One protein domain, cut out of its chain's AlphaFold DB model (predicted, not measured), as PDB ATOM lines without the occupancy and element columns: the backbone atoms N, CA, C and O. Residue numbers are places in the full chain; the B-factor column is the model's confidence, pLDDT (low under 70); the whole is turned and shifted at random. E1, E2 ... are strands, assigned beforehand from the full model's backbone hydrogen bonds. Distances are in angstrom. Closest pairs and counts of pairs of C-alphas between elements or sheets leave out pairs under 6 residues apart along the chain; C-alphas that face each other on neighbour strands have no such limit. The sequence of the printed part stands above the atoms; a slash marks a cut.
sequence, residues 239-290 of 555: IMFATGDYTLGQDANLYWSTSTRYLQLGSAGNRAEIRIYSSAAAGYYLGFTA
ATOM      1  N   ILE A 239     152.815 143.256 157.749       90.62
ATOM      2  CA  ILE A 239     151.567 143.444 158.492       90.62
ATOM      3  C   ILE A 239     150.450 143.758 157.505       90.62
ATOM      4  O   ILE A 239     150.591 144.643 156.660       90.62
ATOM      5  N   MET A 240     149.340 143.026 157.623       88.38
ATOM      6  CA  MET A 240     148.149 143.276 156.821       88.38
ATOM      7  C   MET A 240     147.339 144.436 157.398       88.38
ATOM      8  O   MET A 240     147.088 144.488 158.601       88.38
ATOM      9  N   PHE A 241     146.892 145.334 156.531       87.81
ATOM     10  CA  PHE A 241     145.995 146.433 156.874       87.81
ATOM     11  C   PHE A 241     144.988 146.669 155.745       87.81
ATOM     12  O   PHE A 241     145.158 146.178 154.626       87.81
ATOM     13  N   ALA A 242     143.918 147.406 156.045       86.25
ATOM     14  CA  ALA A 242     142.928 147.783 155.046       86.25
ATOM     15  C   ALA A 242     143.526 148.810 154.073       86.25
ATOM     16  O   ALA A 242     143.952 149.886 154.487       86.25
ATOM     17  N   THR A 243     143.563 148.477 152.786       85.00
ATOM     18  CA  THR A 243     144.038 149.375 151.718       85.00
ATOM     19  C   THR A 243     142.907 150.144 151.035       85.00
ATOM     20  O   THR A 243     143.168 151.051 150.250       85.00
ATOM     21  N   GLY A 244     141.660 149.793 151.343       80.06
ATOM     22  CA  GLY A 244     140.432 150.338 150.778       80.06
ATOM     23  C   GLY A 244     139.216 149.639 151.385       80.06
ATOM     24  O   GLY A 244     139.359 148.803 152.287       80.06
ATOM     25  N   ASP A 245     138.022 149.964 150.890       75.50
ATOM     26  CA  ASP A 245     136.788 149.312 151.325       75.50
ATOM     27  C   ASP A 245     136.855 147.816 150.999       75.50
ATOM     28  O   ASP A 245     136.911 147.410 149.840       75.50
ATOM     29  N   TYR A 246     136.880 146.990 152.046       72.12
ATOM     30  CA  TYR A 246     136.900 145.526 151.953       72.12
ATOM     31  C   TYR A 246     138.142 144.919 151.264       72.12
ATOM     32  O   TYR A 246     138.147 143.725 150.950       72.12
ATOM     33  N   THR A 247     139.224 145.690 151.091       76.12
ATOM     34  CA  THR A 247     140.502 145.193 150.555       76.12
ATOM     35  C   THR A 247     141.582 145.143 151.629       76.12
ATOM     36  O   THR A 247     141.858 146.131 152.311       76.12
ATOM     37  N   LEU A 248     142.240 143.989 151.754       84.38
ATOM     38  CA  LEU A 248     143.421 143.824 152.599       84.38
ATOM     39  C   LEU A 248     144.681 143.888 151.740       84.38
ATOM     40  O   LEU A 248     144.763 143.273 150.673       84.38
ATOM     41  N   GLY A 249     145.682 144.611 152.221       86.31
ATOM     42  CA  GLY A 249     147.000 144.677 151.605       86.31
ATOM     43  C   GLY A 249     148.105 144.747 152.648       86.31
ATOM     44  O   GLY A 249     147.874 144.565 153.840       86.31
ATOM     45  N   GLN A 250     149.320 144.971 152.172       89.69
ATOM     46  CA  GLN A 250     150.544 145.018 152.967       89.69
ATOM     47  C   GLN A 250     151.495 146.049 152.347       89.69
ATOM     48  O   GLN A 250     151.488 146.234 151.129       89.69
ATOM     49  N   ASP A 251     152.356 146.667 153.154       88.06
ATOM     50  CA  ASP A 251     153.360 147.636 152.698       88.06
ATOM     51  C   ASP A 251     154.766 147.085 152.958       88.06
ATOM     52  O   ASP A 251     154.994 146.361 153.927       88.06
ATOM     53  N   ALA A 252     155.724 147.397 152.085       88.88
ATOM     54  CA  ALA A 252     157.121 147.001 152.292       88.88
ATOM     55  C   ALA A 252     157.767 147.728 153.484       88.88
ATOM     56  O   ALA A 252     158.740 147.241 154.049       88.88
ATOM     57  N   ASN A 253     157.209 148.872 153.870       91.31
ATOM     58  CA  ASN A 253     157.664 149.745 154.939       91.31
ATOM     59  C   ASN A 253     156.894 149.533 156.253       91.31
ATOM     60  O   ASN A 253     157.123 150.287 157.191       91.31
ATOM     61  N   LEU A 254     155.984 148.557 156.339       93.44
ATOM     62  CA  LEU A 254     155.285 148.192 157.573       93.44
ATOM     63  C   LEU A 254     155.383 146.676 157.776       93.44
ATOM     64  O   LEU A 254     154.586 145.899 157.240       93.44
ATOM     65  N   TYR A 255     156.384 146.243 158.542       92.56
ATOM     66  CA  TYR A 255     156.623 144.819 158.772       92.56
ATOM     67  C   TYR A 255     157.140 144.522 160.181       92.56
ATOM     68  O   TYR A 255     157.804 145.334 160.821       92.56
ATOM     69  N   TRP A 256     156.830 143.323 160.657       94.06
ATOM     70  CA  TRP A 256     157.356 142.716 161.867       94.06
ATOM     71  C   TRP A 256     158.535 141.801 161.527       94.06
ATOM     72  O   TRP A 256     158.400 140.832 160.777       94.06
ATOM     73  N   SER A 257     159.700 142.081 162.108       90.88
ATOM     74  CA  SER A 257     160.854 141.190 162.015       90.88
ATOM     75  C   SER A 257     160.771 140.122 163.101       90.88
ATOM     76  O   SER A 257     160.918 140.417 164.287       90.88
ATOM     77  N   THR A 258     160.561 138.863 162.720       88.19
ATOM     78  CA  THR A 258     160.445 137.749 163.675       88.19
ATOM     79  C   THR A 258     161.779 137.359 164.309       88.19
ATOM     80  O   THR A 258     161.799 136.955 165.469       88.19
ATOM     81  N   SER A 259     162.896 137.515 163.592       89.75
ATOM     82  CA  SER A 259     164.235 137.172 164.091       89.75
ATOM     83  C   SER A 259     164.726 138.149 165.160       89.75
ATOM     84  O   SER A 259     165.280 137.741 166.178       89.75
ATOM     85  N   THR A 260     164.485 139.443 164.957       86.94
ATOM     86  CA  THR A 260     164.934 140.524 165.850       86.94
ATOM     87  C   THR A 260     163.826 141.071 166.751       86.94
ATOM     88  O   THR A 260     164.119 141.864 167.638       86.94
ATOM     89  N   ARG A 261     162.577 140.620 166.562       92.12
ATOM     90  CA  ARG A 261     161.397 140.944 167.382       92.12
ATOM     91  C   ARG A 261     161.100 142.447 167.472       92.12
ATOM     92  O   ARG A 261     160.864 142.965 168.560       92.12
ATOM     93  N   TYR A 262     161.092 143.139 166.330       92.75
ATOM     94  CA  TYR A 262     160.685 144.548 166.249       92.75
ATOM     95  C   TYR A 262     159.615 144.786 165.180       92.75
ATOM     96  O   TYR A 262     159.547 144.076 164.175       92.75
ATOM     97  N   LEU A 263     158.834 145.850 165.377       94.19
ATOM     98  CA  LEU A 263     158.022 146.484 164.343       94.19
ATOM     99  C   LEU A 263     158.875 147.531 163.623       94.19
ATOM    100  O   LEU A 263     159.393 148.440 164.271       94.19
ATOM    101  N   GLN A 264     159.002 147.428 162.304       92.50
ATOM    102  CA  GLN A 264     159.647 148.448 161.487       92.50
ATOM    103  C   GLN A 264     158.620 149.278 160.730       92.50
ATOM    104  O   GLN A 264     157.651 148.763 160.167       92.50
ATOM    105  N   LEU A 265     158.905 150.576 160.712       93.62
ATOM    106  CA  LEU A 265     158.213 151.593 159.947       93.62
ATOM    107  C   LEU A 265     159.245 152.280 159.052       93.62
ATOM    108  O   LEU A 265     160.231 152.822 159.553       93.62
ATOM    109  N   GLY A 266     159.021 152.271 157.742       91.44
ATOM    110  CA  GLY A 266     159.962 152.803 156.758       91.44
ATOM    111  C   GLY A 266     160.974 151.773 156.253       91.44
ATOM    112  O   GLY A 266     160.946 150.587 156.593       91.44
ATOM    113  N   SER A 267     161.892 152.247 155.421       89.75
ATOM    114  CA  SER A 267     163.038 151.498 154.901       89.75
ATOM    115  C   SER A 267     164.189 152.457 154.580       89.75
ATOM    116  O   SER A 267     164.047 153.675 154.702       89.75
ATOM    117  N   ALA A 268     165.353 151.937 154.184       86.50
ATOM    118  CA  ALA A 268     166.466 152.783 153.752       86.50
ATOM    119  C   ALA A 268     166.017 153.715 152.608       86.50
ATOM    120  O   ALA A 268     165.541 153.252 151.574       86.50
ATOM    121  N   GLY A 269     166.132 155.030 152.818       85.50
ATOM    122  CA  GLY A 269     165.656 156.057 151.882       85.50
ATOM    123  C   GLY A 269     164.168 156.425 152.000       85.50
ATOM    124  O   GLY A 269     163.769 157.446 151.449       85.50
ATOM    125  N   ASN A 270     163.361 155.672 152.757       88.38
ATOM    126  CA  ASN A 270     161.931 155.929 152.961       88.38
ATOM    127  C   ASN A 270     161.623 156.109 154.453       88.38
ATOM    128  O   ASN A 270     161.442 155.144 155.196       88.38
ATOM    129  N   ARG A 271     161.560 157.365 154.902       89.25
ATOM    130  CA  ARG A 271     161.256 157.717 156.296       89.25
ATOM    131  C   ARG A 271     159.789 157.425 156.632       89.25
ATOM    132  O   ARG A 271     158.906 157.696 155.825       89.25
ATOM    133  N   ALA A 272     159.537 156.957 157.852       91.94
ATOM    134  CA  ALA A 272     158.193 156.800 158.405       91.94
ATOM    135  C   ALA A 272     158.022 157.557 159.734       91.94
ATOM    136  O   ALA A 272     158.981 158.070 160.322       91.94
ATOM    137  N   GLU A 273     156.777 157.653 160.188       94.56
ATOM    138  CA  GLU A 273     156.381 158.346 161.412       94.56
ATOM    139  C   GLU A 273     155.257 157.572 162.112       94.56
ATOM    140  O   GLU A 273     154.311 157.129 161.463       94.56
ATOM    141  N   ILE A 274     155.339 157.448 163.439       95.12
ATOM    142  CA  ILE A 274     154.199 157.064 164.282       95.12
ATOM    143  C   ILE A 274     153.486 158.344 164.706       95.12
ATOM    144  O   ILE A 274     154.135 159.247 165.230       95.12
ATOM    145  N   ARG A 275     152.162 158.411 164.528       94.12
ATOM    146  CA  ARG A 275     151.333 159.547 164.962       94.12
ATOM    147  C   ARG A 275     150.326 159.117 166.019       94.12
ATOM    148  O   ARG A 275     149.547 158.198 165.789       94.12
ATOM    149  N   ILE A 276     150.310 159.822 167.147       93.81
ATOM    150  CA  ILE A 276     149.323 159.660 168.219       93.81
ATOM    151  C   ILE A 276     148.477 160.931 168.260       93.81
ATOM    152  O   ILE A 276     148.967 161.986 168.661       93.81
ATOM    153  N   TYR A 277     147.230 160.857 167.802       90.94
ATOM    154  CA  TYR A 277     146.350 162.025 167.728       90.94
ATOM    155  C   TYR A 277     145.820 162.428 169.104       90.94
ATOM    156  O   TYR A 277     145.452 161.580 169.918       90.94
ATOM    157  N   SER A 278     145.759 163.739 169.339       86.69
ATOM    158  CA  SER A 278     145.050 164.306 170.484       86.69
ATOM    159  C   SER A 278     143.556 164.404 170.179       86.69
ATOM    160  O   SER A 278     143.162 164.646 169.038       86.69
ATOM    161  N   SER A 279     142.717 164.252 171.205       85.06
ATOM    162  CA  SER A 279     141.272 164.502 171.110       85.06
ATOM    163  C   SER A 279     140.921 165.997 171.091       85.06
ATOM    164  O   SER A 279     139.779 166.351 170.796       85.06
ATOM    165  N   ALA A 280     141.879 166.882 171.392       75.19
ATOM    166  CA  ALA A 280     141.708 168.326 171.265       75.19
ATOM    167  C   ALA A 280     141.702 168.751 169.781       75.19
ATOM    168  O   ALA A 280     142.426 168.184 168.966       75.19
ATOM    169  N   ALA A 281     140.860 169.733 169.444       60.72
ATOM    170  CA  ALA A 281     140.416 170.084 168.090       60.72
ATOM    171  C   ALA A 281     141.477 170.053 166.959       60.72
ATOM    172  O   ALA A 281     142.598 170.510 167.127       60.72
ATOM    173  N   ALA A 282     141.028 169.606 165.776       65.44
ATOM    174  CA  ALA A 282     141.650 169.706 164.447       65.44
ATOM    175  C   ALA A 282     143.070 169.124 164.271       65.44
ATOM    176  O   ALA A 282     144.020 169.829 163.942       65.44
ATOM    177  N   GLY A 283     143.184 167.795 164.359       80.06
ATOM    178  CA  GLY A 283     144.257 167.056 163.677       80.06
ATOM    179  C   GLY A 283     145.656 167.168 164.285       80.06
ATOM    180  O   GLY A 283     146.615 166.713 163.663       80.06
ATOM    181  N   TYR A 284     145.794 167.727 165.489       89.44
ATOM    182  CA  TYR A 284     147.067 167.718 166.204       89.44
ATOM    183  C   TYR A 284     147.447 166.301 166.641       89.44
ATOM    184  O   TYR A 284     146.617 165.528 167.128       89.44
ATOM    185  N   TYR A 285     148.729 165.972 166.501       93.00
ATOM    186  CA  TYR A 285     149.278 164.682 166.893       93.00
ATOM    187  C   TYR A 285     150.667 164.831 167.521       93.00
ATOM    188  O   TYR A 285     151.407 165.768 167.221       93.00
ATOM    189  N   LEU A 286     151.026 163.877 168.374       93.44
ATOM    190  CA  LEU A 286     152.395 163.624 168.808       93.44
ATOM    191  C   LEU A 286     153.053 162.672 167.801       93.44
ATOM    192  O   LEU A 286     152.583 161.547 167.614       93.44
ATOM    193  N   GLY A 287     154.090 163.150 167.113       93.50
ATOM    194  CA  GLY A 287     154.804 162.414 166.068       93.50
ATOM    195  C   GLY A 287     156.155 161.887 166.544       93.50
ATOM    196  O   GLY A 287     156.936 162.633 167.130       93.50
ATOM    197  N   PHE A 288     156.456 160.622 166.249       93.19
ATOM    198  CA  PHE A 288     157.779 160.026 166.448       93.19
ATOM    199  C   PHE A 288     158.358 159.633 165.094       93.19
ATOM    200  O   PHE A 288     157.809 158.781 164.395       93.19
ATOM    201  N   THR A 289     159.465 160.264 164.706       92.94
ATOM    202  CA  THR A 289     160.063 160.090 163.383       92.94
ATOM    203  C   THR A 289     161.577 160.275 163.442       92.94
ATOM    204  O   THR A 289     162.075 161.107 164.200       92.94
ATOM    205  N   ALA A 290     162.317 159.506 162.645       89.31
ATOM    206  CA  ALA A 290     163.750 159.723 162.480       89.31
ATOM    207  C   ALA A 290     164.007 161.033 161.713       89.31
ATOM    208  O   ALA A 290     163.231 161.401 160.828       89.31
TER     209      ALA A 290
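AT A GLANCE: This is residues 239 to 290 of the 555 residues of an uncharacterized protein of Candidatus Parcubacteria bacterium (UniProt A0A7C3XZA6). Two separate strand pieces make an open, loose V: a three-strand meander, E1 E2 E3, each strand the antiparallel neighbour of the one before, sharply folded at E2, and a two-strand hairpin, E4 and E5. The turn at residues 257 to 262 sticks out. The printed part has 52 residues, no named helix and five strands, E1 to E5, all strand by class; it is loose, radius of gyration of the C-alphas 13.7 A, spanning 39 by 32 by 21 A.

HOW THE PARTS SIT: E2, residues 247 to 257, bends by 80 degrees at residue 252. Its residues 247 to 250 pair with E1, residues 239 to 244, a hairpin with N 241 and O 249 at 3.0 A. Its residues 254 to 257 pair with E3, residues 262 to 265, a hairpin with N 264 and O 255 at 2.8 A. E4, residues 273 to 277, and E5, residues 285 to 289, are antiparallel at 166 degrees, with N 286 and O 276 at 2.8 A. E1 and E4 are apart; the closest C-alphas of E3 and E4, Leu 265 and Glu 273, are 7.1 A apart.

IN THESE COORDINATES: E1 begins at C-alpha 239 (151.567, 143.444, 158.492) and is 15.2 A long; E2 is 23.7 A. E5 ends at C-alpha 289 (160.063, 160.090, 163.383).

THE WHOLE: The farthest C-alphas, Ser 259 and Ala 281, are 40.8 A apart. The printed part has no cut and no long link; residues 281 to 282 have pLDDT under 70.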